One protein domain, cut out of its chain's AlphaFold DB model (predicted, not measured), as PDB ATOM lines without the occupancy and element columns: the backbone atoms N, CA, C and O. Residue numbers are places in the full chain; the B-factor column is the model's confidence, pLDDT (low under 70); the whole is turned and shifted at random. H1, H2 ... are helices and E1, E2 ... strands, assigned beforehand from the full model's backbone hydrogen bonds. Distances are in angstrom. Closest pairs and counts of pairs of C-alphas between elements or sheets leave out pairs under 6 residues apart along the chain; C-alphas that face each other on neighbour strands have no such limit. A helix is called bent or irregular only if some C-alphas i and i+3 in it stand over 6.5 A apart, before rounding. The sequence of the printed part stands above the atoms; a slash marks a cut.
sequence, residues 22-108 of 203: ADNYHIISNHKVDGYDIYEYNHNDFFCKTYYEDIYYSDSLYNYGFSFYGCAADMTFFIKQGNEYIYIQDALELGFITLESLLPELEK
ATOM      1  N   ALA A  22      39.628   1.268 -23.846       69.31
ATOM      2  CA  ALA A  22      39.355   1.218 -22.411       69.31
ATOM      3  C   ALA A  22      38.098   0.386 -22.090       69.31
ATOM      4  O   ALA A  22      38.028  -0.200 -21.014       69.31
ATOM      5  N   ASP A  23      37.163   0.289 -23.039       78.69
ATOM      6  CA  ASP A  23      35.918  -0.477 -22.910       78.69
ATOM      7  C   ASP A  23      36.131  -2.000 -22.926       78.69
ATOM      8  O   ASP A  23      35.227  -2.751 -22.576       78.69
ATOM      9  N   ASN A  24      37.319  -2.464 -23.324       85.94
ATOM     10  CA  ASN A  24      37.656  -3.887 -23.348       85.94
ATOM     11  C   ASN A  24      38.220  -4.387 -22.012       85.94
ATOM     12  O   ASN A  24      38.536  -5.565 -21.919       85.94
ATOM     13  N   TYR A  25      38.384  -3.520 -21.010       88.50
ATOM     14  CA  TYR A  25      38.886  -3.908 -19.695       88.50
ATOM     15  C   TYR A  25      37.737  -4.016 -18.697       88.50
ATOM     16  O   TYR A  25      37.012  -3.045 -18.471       88.50
ATOM     17  N   HIS A  26      37.611  -5.162 -18.039       90.81
ATOM     18  CA  HIS A  26      36.614  -5.393 -16.995       90.81
ATOM     19  C   HIS A  26      37.278  -5.822 -15.695       90.81
ATOM     20  O   HIS A  26      38.264  -6.545 -15.695       90.81
ATOM     21  N   ILE A  27      36.740  -5.351 -14.571       91.81
ATOM     22  CA  ILE A  27      37.259  -5.710 -13.250       91.81
ATOM     23  C   ILE A  27      36.862  -7.154 -12.948       91.81
ATOM     24  O   ILE A  27      35.679  -7.489 -13.023       91.81
ATOM     25  N   ILE A  28      37.840  -7.977 -12.583       88.94
ATOM     26  CA  ILE A  28      37.639  -9.379 -12.191       88.94
ATOM     27  C   ILE A  28      37.895  -9.624 -10.703       88.94
ATOM     28  O   ILE A  28      37.434 -10.621 -10.155       88.94
ATOM     29  N   SER A  29      38.600  -8.710 -10.034       88.31
ATOM     30  CA  SER A  29      38.880  -8.839  -8.609       88.31
ATOM     31  C   SER A  29      37.651  -8.533  -7.758       88.31
ATOM     32  O   SER A  29      36.980  -7.517  -7.957       88.31
ATOM     33  N   ASN A  30      37.405  -9.352  -6.740       84.19
ATOM     34  CA  ASN A  30      36.366  -9.099  -5.739       84.19
ATOM     35  C   ASN A  30      36.831  -8.122  -4.651       84.19
ATOM     36  O   ASN A  30      36.016  -7.429  -4.033       84.19
ATOM     37  N   HIS A  31      38.138  -8.079  -4.400       89.88
ATOM     38  CA  HIS A  31      38.766  -7.180  -3.442       89.88
ATOM     39  C   HIS A  31      39.888  -6.386  -4.095       89.88
ATOM     40  O   HIS A  31      40.441  -6.773  -5.119       89.88
ATOM     41  N   LYS A  32      40.221  -5.249  -3.485       93.25
ATOM     42  CA  LYS A  32      41.353  -4.443  -3.929       93.25
ATOM     43  C   LYS A  32      42.662  -5.161  -3.604       93.25
ATOM     44  O   LYS A  32      42.854  -5.540  -2.451       93.25
ATOM     45  N   VAL A  33      43.561  -5.244  -4.577       94.25
ATOM     46  CA  VAL A  33      44.948  -5.691  -4.404       94.25
ATOM     47  C   VAL A  33      45.817  -4.463  -4.167       94.25
ATOM     48  O   VAL A  33      45.995  -3.660  -5.077       94.25
ATOM     49  N   ASP A  34      46.255  -4.242  -2.928       96.94
ATOM     50  CA  ASP A  34      46.980  -3.032  -2.502       96.94
ATOM     51  C   ASP A  34      46.326  -1.710  -2.956       96.94
ATOM     52  O   ASP A  34      46.973  -0.721  -3.291       96.94
ATOM     53  N   GLY A  35      44.988  -1.686  -2.963       95.38
ATOM     54  CA  GLY A  35      44.190  -0.529  -3.384       95.38
ATOM     55  C   GLY A  35      43.817  -0.499  -4.872       95.38
ATOM     56  O   GLY A  35      43.007   0.345  -5.268       95.38
ATOM     57  N   TYR A  36      44.318  -1.433  -5.678       96.81
ATOM     58  CA  TYR A  36      44.033  -1.556  -7.109       96.81
ATOM     59  C   TYR A  36      42.926  -2.577  -7.397       96.81
ATOM     60  O   TYR A  36      42.769  -3.555  -6.675       96.81
ATOM     61  N   ASP A  37      42.146  -2.346  -8.454       95.38
ATOM     62  CA  ASP A  37      41.347  -3.415  -9.068       95.38
ATOM     63  C   ASP A  37      42.230  -4.217 -10.026       95.38
ATOM     64  O   ASP A  37      43.100  -3.637 -10.686       95.38
ATOM     65  N   ILE A  38      41.943  -5.511 -10.160       93.56
ATOM     66  CA  ILE A  38      42.457  -6.318 -11.263       93.56
ATOM     67  C   ILE A  38      41.485  -6.226 -12.431       93.56
ATOM     68  O   ILE A  38      40.301  -6.543 -12.294       93.56
ATOM     69  N   TYR A  39      42.007  -5.825 -13.581       92.81
ATOM     70  CA  TYR A  39      41.309  -5.777 -14.852       92.81
ATOM     71  C   TYR A  39      41.733  -6.947 -15.732       92.81
ATOM     72  O   TYR A  39      42.922  -7.214 -15.872       92.81
ATOM     73  N   GLU A  40      40.779  -7.581 -16.391       89.44
ATOM     74  CA  GLU A  40      41.018  -8.476 -17.517       89.44
ATOM     75  C   GLU A  40      40.680  -7.738 -18.818       89.44
ATOM     76  O   GLU A  40      39.677  -7.031 -18.907       89.44
ATOM     77  N   TYR A  41      41.536  -7.875 -19.825       87.94
ATOM     78  CA  TYR A  41      41.307  -7.390 -21.177       87.94
ATOM     79  C   TYR A  41      40.606  -8.471 -21.998       87.94
ATOM     80  O   TYR A  41      41.144  -9.555 -22.216       87.94
ATOM     81  N   ASN A  42      39.417  -8.160 -22.503       84.12
ATOM     82  CA  ASN A  42      38.665  -9.048 -23.372       84.12
ATOM     83  C   ASN A  42      39.258  -9.068 -24.794       84.12
ATOM     84  O   ASN A  42      39.129  -8.110 -25.568       84.12
ATOM     85  N   HIS A  43      39.865 -10.200 -25.151       76.38
ATOM     86  CA  HIS A  43      40.394 -10.482 -26.484       76.38
ATOM     87  C   HIS A  43      39.270 -10.871 -27.453       76.38
ATOM     88  O   HIS A  43      39.096 -12.031 -27.812       76.38
ATOM     89  N   ASN A  44      38.515  -9.882 -27.938       68.00
ATOM     90  CA  ASN A  44      37.522 -10.091 -29.005       68.00
ATOM     91  C   ASN A  44      38.148 -10.249 -30.409       68.00
ATOM     92  O   ASN A  44      37.435 -10.320 -31.416       68.00
ATOM     93  N   ASP A  45      39.478 -10.289 -30.501       65.94
ATOM     94  CA  ASP A  45      40.198 -10.336 -31.765       65.94
ATOM     95  C   ASP A  45      40.236 -11.759 -32.336       65.94
ATOM     96  O   ASP A  45      40.599 -12.730 -31.675       65.94
ATOM     97  N   PHE A  46      39.904 -11.890 -33.624       59.12
ATOM     98  CA  PHE A  46      39.770 -13.181 -34.316       59.12
ATOM     99  C   PHE A  46      41.037 -14.063 -34.278       59.12
ATOM    100  O   PHE A  46      40.938 -15.272 -34.487       59.12
ATOM    101  N   PHE A  47      42.205 -13.467 -34.026       62.22
ATOM    102  CA  PHE A  47      43.516 -14.118 -34.078       62.22
ATOM    103  C   PHE A  47      43.988 -14.713 -32.744       62.22
ATOM    104  O   PHE A  47      44.895 -15.541 -32.757       62.22
ATOM    105  N   CYS A  48      43.380 -14.340 -31.617       65.62
ATOM    106  CA  CYS A  48      43.799 -14.776 -30.286       65.62
ATOM    107  C   CYS A  48      42.760 -15.746 -29.721       65.62
ATOM    108  O   CYS A  48      41.821 -15.338 -29.046       65.62
ATOM    109  N   LYS A  49      42.881 -17.028 -30.089       65.31
ATOM    110  CA  LYS A  49      41.878 -18.061 -29.789       65.31
ATOM    111  C   LYS A  49      42.402 -19.249 -28.990       65.31
ATOM    112  O   LYS A  49      41.840 -20.344 -29.061       65.31
ATOM    113  N   THR A  50      43.470 -19.027 -28.243       67.00
ATOM    114  CA  THR A  50      44.126 -20.076 -27.476       67.00
ATOM    115  C   THR A  50      43.930 -19.802 -25.994       67.00
ATOM    116  O   THR A  50      44.024 -18.659 -25.542       67.00
ATOM    117  N   TYR A  51      43.601 -20.859 -25.260       70.75
ATOM    118  CA  TYR A  51      43.559 -20.827 -23.809       70.75
ATOM    119  C   TYR A  51      44.980 -20.966 -23.269       70.75
ATOM    120  O   TYR A  51      45.745 -21.800 -23.751       70.75
ATOM    121  N   TYR A  52      45.320 -20.136 -22.298       70.19
ATOM    122  CA  TYR A  52      46.615 -20.105 -21.645       70.19
ATOM    123  C   TYR A  52      46.417 -19.906 -20.150       70.19
ATOM    124  O   TYR A  52      45.365 -19.460 -19.692       70.19
ATOM    125  N   GLU A  53      47.471 -20.169 -19.397       69.81
ATOM    126  CA  GLU A  53      47.540 -19.861 -17.983       69.81
ATOM    127  C   GLU A  53      48.879 -19.200 -17.670       69.81
ATOM    128  O   GLU A  53      49.914 -19.587 -18.225       69.81
ATOM    129  N   ASP A  54      48.846 -18.182 -16.811       72.12
ATOM    130  CA  ASP A  54      50.046 -17.598 -16.222       72.12
ATOM    131  C   ASP A  54      50.012 -17.759 -14.708       72.12
ATOM    132  O   ASP A  54      49.023 -17.421 -14.050       72.12
ATOM    133  N   ILE A  55      51.104 -18.294 -14.172       72.19
ATOM    134  CA  ILE A  55      51.277 -18.537 -12.748       72.19
ATOM    135  C   ILE A  55      52.118 -17.406 -12.177       72.19
ATOM    136  O   ILE A  55      53.281 -17.223 -12.539       72.19
ATOM    137  N   TYR A  56      51.520 -16.680 -11.240       75.31
ATOM    138  CA  TYR A  56      52.167 -15.576 -10.535       75.31
ATOM    139  C   TYR A  56      52.808 -16.040  -9.227       75.31
ATOM    140  O   TYR A  56      53.698 -15.371  -8.705       75.31
ATOM    141  N   TYR A  57      52.369 -17.181  -8.692       74.25
ATOM    142  CA  TYR A  57      52.963 -17.775  -7.505       74.25
ATOM    143  C   TYR A  57      52.818 -19.285  -7.475       74.25
ATOM    144  O   TYR A  57      51.765 -19.827  -7.789       74.25
ATOM    145  N   SER A  58      53.870 -19.945  -7.019       66.19
ATOM    146  CA  SER A  58      53.887 -21.375  -6.754       66.19
ATOM    147  C   SER A  58      54.362 -21.576  -5.324       66.19
ATOM    148  O   SER A  58      55.420 -21.061  -4.953       66.19
ATOM    149  N   ASP A  59      53.596 -22.312  -4.527       60.03
ATOM    150  CA  ASP A  59      54.033 -22.776  -3.214       60.03
ATOM    151  C   ASP A  59      54.290 -24.287  -3.214       60.03
ATOM    152  O   ASP A  59      54.315 -24.953  -4.251       60.03
ATOM    153  N   SER A  60      54.529 -24.834  -2.024       53.50
ATOM    154  CA  SER A  60      54.819 -26.248  -1.839       53.50
ATOM    155  C   SER A  60      53.590 -27.163  -1.925       53.50
ATOM    156  O   SER A  60      53.702 -28.318  -1.532       53.50
ATOM    157  N   LEU A  61      52.415 -26.681  -2.325       53.72
ATOM    158  CA  LEU A  61      51.156 -27.434  -2.400       53.72
ATOM    159  C   LEU A  61      50.327 -27.081  -3.649       53.72
ATOM    160  O   LEU A  61      49.639 -27.952  -4.181       53.72
ATOM    161  N   TYR A  62      50.396 -25.839  -4.128       59.66
ATOM    162  CA  TYR A  62      49.547 -25.264  -5.163       59.66
ATOM    163  C   TYR A  62      50.297 -24.251  -6.039       59.66
ATOM    164  O   TYR A  62      51.232 -23.572  -5.617       59.66
ATOM    165  N   ASN A  63      49.830 -24.124  -7.282       67.56
ATOM    166  CA  ASN A  63      50.187 -23.020  -8.169       67.56
ATOM    167  C   ASN A  63      48.979 -22.091  -8.288       67.56
ATOM    168  O   ASN A  63      47.854 -22.559  -8.476       67.56
ATOM    169  N   TYR A  64      49.239 -20.796  -8.202       74.94
ATOM    170  CA  TYR A  64      48.265 -19.721  -8.177       74.94
ATOM    171  C   TYR A  64      48.483 -18.818  -9.384       74.94
ATOM    172  O   TYR A  64      49.556 -18.236  -9.583       74.94
ATOM    173  N   GLY A  65      47.447 -18.707 -10.204       78.50
ATOM    174  CA  GLY A  65      47.536 -18.043 -11.488       78.50
ATOM    175  C   GLY A  65      46.196 -17.580 -12.019       78.50
ATOM    176  O   GLY A  65      45.146 -17.823 -11.424       78.50
ATOM    177  N   PHE A  66      46.262 -16.907 -13.160       78.19
ATOM    178  CA  PHE A  66      45.090 -16.587 -13.950       78.19
ATOM    179  C   PHE A  66      45.104 -17.406 -15.237       78.19
ATOM    180  O   PHE A  66      46.085 -17.400 -15.985       78.19
ATOM    181  N   SER A  67      43.979 -18.042 -15.543       76.00
ATOM    182  CA  SER A  67      43.746 -18.588 -16.873       76.00
ATOM    183  C   SER A  67      43.076 -17.551 -17.765       76.00
ATOM    184  O   SER A  67      42.196 -16.818 -17.321       76.00
ATOM    185  N   PHE A  68      43.471 -17.498 -19.030       76.19
ATOM    186  CA  PHE A  68      42.971 -16.519 -19.982       76.19
ATOM    187  C   PHE A  68      42.810 -17.089 -21.378       76.19
ATOM    188  O   PHE A  68      43.448 -18.060 -21.781       76.19
ATOM    189  N   TYR A  69      41.968 -16.419 -22.152       73.81
ATOM    190  CA  TYR A  69      41.796 -16.685 -23.567       73.81
ATOM    191  C   TYR A  69      42.391 -15.531 -24.359       73.81
ATOM    192  O   TYR A  69      41.886 -14.412 -24.297       73.81
ATOM    193  N   GLY A  70      43.488 -15.768 -25.071       73.88
ATOM    194  CA  GLY A  70      44.220 -14.666 -25.679       73.88
ATOM    195  C   GLY A  70      45.387 -15.110 -26.540       73.88
ATOM    196  O   GLY A  70      45.369 -16.186 -27.130       73.88
ATOM    197  N   CYS A  71      46.371 -14.222 -26.669       72.44
ATOM    198  CA  CYS A  71      47.638 -14.501 -27.343       72.44
ATOM    199  C   CYS A  71      48.805 -14.647 -26.352       72.44
ATOM    200  O   CYS A  71      49.716 -15.421 -26.627       72.44
ATOM    201  N   ALA A  72      48.772 -13.918 -25.231       69.38
ATOM    202  CA  ALA A  72      49.769 -13.958 -24.164       69.38
ATOM    203  C   ALA A  72      49.234 -13.280 -22.882       69.38
ATOM    204  O   ALA A  72      48.251 -12.529 -22.930       69.38
ATOM    205  N   ALA A  73      49.855 -13.576 -21.738       62.12
ATOM    206  CA  ALA A  73      49.399 -13.149 -20.412       62.12
ATOM    207  C   ALA A  73      49.601 -11.650 -20.172       62.12
ATOM    208  O   ALA A  73      48.691 -10.975 -19.684       62.12
ATOM    209  N   ASP A  74      50.734 -11.122 -20.648       68.12
ATOM    210  CA  ASP A  74      51.087  -9.694 -20.704       68.12
ATOM    211  C   ASP A  74      50.069  -8.843 -21.480       68.12
ATOM    212  O   ASP A  74      50.048  -7.611 -21.412       68.12
ATOM    213  N   MET A  75      49.167  -9.501 -22.208       76.12
ATOM    214  CA  MET A  75      48.084  -8.858 -22.918       76.12
ATOM    215  C   MET A  75      46.732  -8.921 -22.204       76.12
ATOM    216  O   MET A  75      45.820  -8.249 -22.696       76.12
ATOM    217  N   THR A  76      46.603  -9.639 -21.081       85.38
ATOM    218  CA  THR A  76      45.303 -10.004 -20.495       85.38
ATOM    219  C   THR A  76      45.019  -9.403 -19.121       85.38
ATOM    220  O   THR A  76      43.971  -8.782 -18.991       85.38
ATOM    221  N   PHE A  77      45.900  -9.503 -18.120       89.62
ATOM    222  CA  PHE A  77      45.571  -9.042 -16.759       89.62
ATOM    223  C   PHE A  77      46.372  -7.825 -16.310       89.62
ATOM    224  O   PHE A  77      47.589  -7.786 -16.447       89.62
ATOM    225  N   PHE A  78      45.698  -6.826 -15.740       93.19
ATOM    226  CA  PHE A  78      46.287  -5.514 -15.481       93.19
ATOM    227  C   PHE A  78      45.821  -4.905 -14.164       93.19
ATOM    228  O   PHE A  78      44.688  -5.108 -13.739       93.19
ATOM    229  N   ILE A  79      46.650  -4.039 -13.589       95.62
ATOM    230  CA  ILE A  79      46.188  -2.975 -12.692       95.62
ATOM    231  C   ILE A  79      46.067  -1.666 -13.471       95.62
ATOM    232  O   ILE A  79      46.681  -1.491 -14.524       95.62
ATOM    233  N   LYS A  80      45.314  -0.704 -12.938       94.56
ATOM    234  CA  LYS A  80      45.222   0.641 -13.518       94.56
ATOM    235  C   LYS A  80      45.913   1.677 -12.638       94.56
ATOM    236  O   LYS A  80      45.490   1.905 -11.506       94.56
ATOM    237  N   GLN A  81      46.917   2.363 -13.179       93.12
ATOM    238  CA  GLN A  81      47.603   3.477 -12.522       93.12
ATOM    239  C   GLN A  81      47.389   4.761 -13.332       93.12
ATOM    240  O   GLN A  81      47.910   4.941 -14.430       93.12
ATOM    241  N   GLY A  82      46.564   5.671 -12.806       88.69
ATOM    242  CA  GLY A  82      46.145   6.860 -13.548       88.69
ATOM    243  C   GLY A  82      45.371   6.486 -14.819       88.69
ATOM    244  O   GLY A  82      44.259   5.962 -14.740       88.69
ATOM    245  N   ASN A  83      45.965   6.761 -15.983       87.06
ATOM    246  CA  ASN A  83      45.388   6.442 -17.295       87.06
ATOM    247  C   ASN A  83      46.034   5.220 -17.964       87.06
ATOM    248  O   ASN A  83      45.653   4.882 -19.083       87.06
ATOM    249  N   GLU A  84      46.994   4.576 -17.304       90.75
ATOM    250  CA  GLU A  84      47.752   3.459 -17.860       90.75
ATOM    251  C   GLU A  84      47.297   2.136 -17.240       90.75
ATOM    252  O   GLU A  84      46.983   2.066 -16.048       90.75
ATOM    253  N   TYR A  85      47.244   1.096 -18.072       91.94
ATOM    254  CA  TYR A  85      47.047  -0.285 -17.639       91.94
ATOM    255  C   TYR A  85      48.414  -0.959 -17.607       91.94
ATOM    256  O   TYR A  85      49.091  -1.026 -18.631       91.94
ATOM    257  N   ILE A  86      48.815  -1.411 -16.425       93.19
ATOM    258  CA  ILE A  86      50.120  -2.014 -16.161       93.19
ATOM    259  C   ILE A  86      49.901  -3.501 -15.957       93.19
ATOM    260  O   ILE A  86      49.008  -3.888 -15.200       93.19
ATOM    261  N   TYR A  87      50.674  -4.319 -16.663       91.94
ATOM    262  CA  TYR A  87      50.588  -5.767 -16.556       91.94
ATOM    263  C   TYR A  87      50.834  -6.214 -15.105       91.94
ATOM    264  O   TYR A  87      51.659  -5.617 -14.416       91.94
ATOM    265  N   ILE A  88      50.117  -7.233 -14.614       91.62
ATOM    266  CA  ILE A  88      50.227  -7.670 -13.208       91.62
ATOM    267  C   ILE A  88      51.670  -8.015 -12.825       91.62
ATOM    268  O   ILE A  88      52.113  -7.617 -11.750       91.62
ATOM    269  N   GLN A  89      52.410  -8.708 -13.696       85.94
ATOM    270  CA  GLN A  89      53.804  -9.068 -13.416       85.94
ATOM    271  C   GLN A  89      54.676  -7.819 -13.259       85.94
ATOM    272  O   GLN A  89      55.384  -7.684 -12.265       85.94
ATOM    273  N   ASP A  90      54.559  -6.863 -14.182       91.06
ATOM    274  CA  ASP A  90      55.290  -5.596 -14.102       91.06
ATOM    275  C   ASP A  90      54.921  -4.839 -12.821       91.06
ATOM    276  O   ASP A  90      55.770  -4.234 -12.170       91.06
ATOM    277  N   ALA A  91      53.648  -4.880 -12.420       94.25
ATOM    278  CA  ALA A  91      53.185  -4.242 -11.196       94.25
ATOM    279  C   ALA A  91      53.764  -4.885  -9.924       94.25
ATOM    280  O   ALA A  91      54.043  -4.160  -8.967       94.25
ATOM    281  N   LEU A  92      53.971  -6.206  -9.915       90.56
ATOM    282  CA  LEU A  92      54.682  -6.914  -8.846       90.56
ATOM    283  C   LEU A  92      56.169  -6.536  -8.831       90.56
ATOM    284  O   LEU A  92      56.699  -6.157  -7.788       90.56
ATOM    285  N   GLU A  93      56.835  -6.582  -9.986       89.00
ATOM    286  CA  GLU A  93      58.270  -6.293 -10.118       89.00
ATOM    287  C   GLU A  93      58.617  -4.847  -9.747       89.00
ATOM    288  O   GLU A  93      59.640  -4.581  -9.113       89.00
ATOM    289  N   LEU A  94      57.743  -3.902 -10.100       94.00
ATOM    290  CA  LEU A  94      57.878  -2.485  -9.763       94.00
ATOM    291  C   LEU A  94      57.400  -2.155  -8.340       94.00
ATOM    292  O   LEU A  94      57.588  -1.025  -7.884       94.00
ATOM    293  N   GLY A  95      56.795  -3.114  -7.633       95.12
ATOM    294  CA  GLY A  95      56.316  -2.948  -6.261       95.12
ATOM    295  C   GLY A  95      55.075  -2.062  -6.127       95.12
ATOM    296  O   GLY A  95      54.878  -1.441  -5.082       95.12
ATOM    297  N   PHE A  96      54.244  -1.964  -7.170       96.31
ATOM    298  CA  PHE A  96      52.932  -1.313  -7.080       96.31
ATOM    299  C   PHE A  96      51.916  -2.167  -6.328       96.31
ATOM    300  O   PHE A  96      51.046  -1.623  -5.650       96.31
ATOM    301  N   ILE A  97      52.045  -3.484  -6.452       96.31
ATOM    302  CA  ILE A  97      51.290  -4.474  -5.693       96.31
ATOM    303  C   ILE A  97      52.257  -5.492  -5.093       96.31
ATOM    304  O   ILE A  97      53.383  -5.671  -5.556       96.31
ATOM    305  N   THR A  98      51.801  -6.163  -4.053       93.81
ATOM    306  CA  THR A  98      52.491  -7.238  -3.361       93.81
ATOM    307  C   THR A  98      51.854  -8.563  -3.727       93.81
ATOM    308  O   THR A  98      50.647  -8.663  -3.964       93.81
ATOM    309  N   LEU A  99      52.672  -9.613  -3.720       88.88
ATOM    310  CA  LEU A  99      52.158 -10.956  -3.917       88.88
ATOM    311  C   LEU A  99      51.140 -11.330  -2.826       88.88
ATOM    312  O   LEU A  99      50.090 -11.876  -3.139       88.88
ATOM    313  N   GLU A 100      51.410 -10.975  -1.567       90.69
ATOM    314  CA  GLU A 100      50.525 -11.271  -0.432       90.69
ATOM    315  C   GLU A 100      49.107 -10.725  -0.642       90.69
ATOM    316  O   GLU A 100      48.130 -11.431  -0.395       90.69
ATOM    317  N   SER A 101      48.974  -9.501  -1.162       93.94
ATOM    318  CA  SER A 101      47.657  -8.935  -1.459       93.94
ATOM    319  C   SER A 101      46.997  -9.542  -2.701       93.94
ATOM    320  O   SER A 101      45.778  -9.425  -2.833       93.94
ATOM    321  N   LEU A 102      47.768 -10.128  -3.619       91.81
ATOM    322  CA  LEU A 102      47.277 -10.702  -4.874       91.81
ATOM    323  C   LEU A 102      46.764 -12.141  -4.695       91.81
ATOM    324  O   LEU A 102      45.774 -12.514  -5.325       91.81
ATOM    325  N   LEU A 103      47.393 -12.927  -3.814       87.44
ATOM    326  CA  LEU A 103      47.072 -14.344  -3.583       87.44
ATOM    327  C   LEU A 103      45.576 -14.649  -3.402       87.44
ATOM    328  O   LEU A 103      45.093 -15.563  -4.071       87.44
ATOM    329  N   PRO A 104      44.801 -13.880  -2.610       87.81
ATOM    330  CA  PRO A 104      43.381 -14.168  -2.424       87.81
ATOM    331  C   PRO A 104      42.549 -14.064  -3.707       87.81
ATOM    332  O   PRO A 104      41.457 -14.624  -3.770       87.81
ATOM    333  N   GLU A 105      43.002 -13.311  -4.714       87.94
ATOM    334  CA  GLU A 105      42.323 -13.237  -6.010       87.94
ATOM    335  C   GLU A 105      42.753 -14.379  -6.943       87.94
ATOM    336  O   GLU A 105      41.916 -14.886  -7.686       87.94
ATOM    337  N   LEU A 106      44.004 -14.843  -6.843       82.50
ATOM    338  CA  LEU A 106      44.506 -15.999  -7.600       82.50
ATOM    339  C   LEU A 106      43.895 -17.326  -7.118       82.50
ATOM    340  O   LEU A 106      43.638 -18.219  -7.916       82.50
ATOM    341  N   GLU A 107      43.610 -17.448  -5.820       74.62
ATOM    342  CA  GLU A 107      42.970 -18.623  -5.204       74.62
ATOM    343  C   GLU A 107      41.558 -18.922  -5.727       74.62
ATOM    344  O   GLU A 107      41.053 -20.036  -5.581       74.62
ATOM    345  N   LYS A 108      40.880 -17.920  -6.291       69.75
ATOM    346  CA  LYS A 108      39.452 -18.000  -6.629       69.75
ATOM    347  C   LYS A 108      39.180 -18.609  -7.999       69.75
ATOM    348  O   LYS A 108      38.011 -18.844  -8.311       69.75
TER     349      LYS A 108
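AT A GLANCE: This is residues 22 to 108 of the 203 residues of an uncharacterized protein of Tenericutes bacterium 4572_104 (UniProt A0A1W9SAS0). A small, strongly twisted four-strand sheet and a separate, longer two-strand hairpin, E3 and E4, make two parts, and two short helices fill one side of the space between them: H1 stands up from the sheet and H2 packs on the hairpin. The printed part has 87 residues with six named strands followed by two named helices, in the order E1 E2 E3 E4 E5 E6 H1 H2. The four-strand sheet runs E1 E2 E5 E6, and both sheets are antiparallel; the class is mixed, helices and strands. The whole is compact, with a radius of gyration of the C-alphas of 12.6 A and spans of 37 by 33 by 22 A.

IN THESE COORDINATES: Find C-alpha 25 at (38.886, -3.908, -19.695), where E1 begins, and read on to residue 27. E2 is residues 38 to 41. Look next at C-alpha 50, at (44.126, -20.076, -27.476): from there E3 runs 22.9 A to residue 58. E4, residues 63 to 70, covers 20.3 A. E5, residues 77 to 81, measures 13.4 A, and E6 is residues 84 to 87. H1, residues 88 to 93, follows at once, and H2, residues 99 to 106, ends at C-alpha 106, (44.506, -15.999, -7.600). H2 is only just irregular: C-alphas 101 and 104 are 6.8 A apart.

HOW THE PARTS SIT: Begin with E1 and E2, a hairpin, where N 26 and O 40 are 2.9 A apart, within hydrogen-bond range. On the other side of E2 comes E5, antiparallel at 119 degrees, with N 39 and O 78 at 2.8 A. E5 and E6 form a hairpin, with N 79 and O 86 at 2.9 A. H1 is on this sheet at a height over the sheet of 8.5 A, over E6, and stands up from it; its closest C-alphas to E5 are those of Ile 88 and Phe 78, 5.0 A apart. Now turn to the hairpin E3 and E4: N 52 and O 68 are 2.8 A apart, and N 66 and O 54 are 2.9 A apart. E4 and E2 are near each other, while E3 and E5 are apart. The closest C-alphas of E4 and H2 are those of Tyr 64 and Leu 106, 5.3 A apart. H1 and H2 are close but not clearly touching, with C-alphas 92 and 99 at 6.9 A, and run opposite ways at a shallow tilt of 15 degrees. In H1 every O i to N i+4 pair is within hydrogen-bond range; in H2, 2 of 4 are.

THE WHOLE: The two C-alphas farthest apart are those of Asp 23 and Ser 60, at 38.3 A. The printed part has no cut and no long link. Look for a pLDDT under 70 at residue 22, residues 44 to 50, residue 53, residues 58 to 63, residues 72 to 74 and residue 108; the mean of the printed part is 81.8.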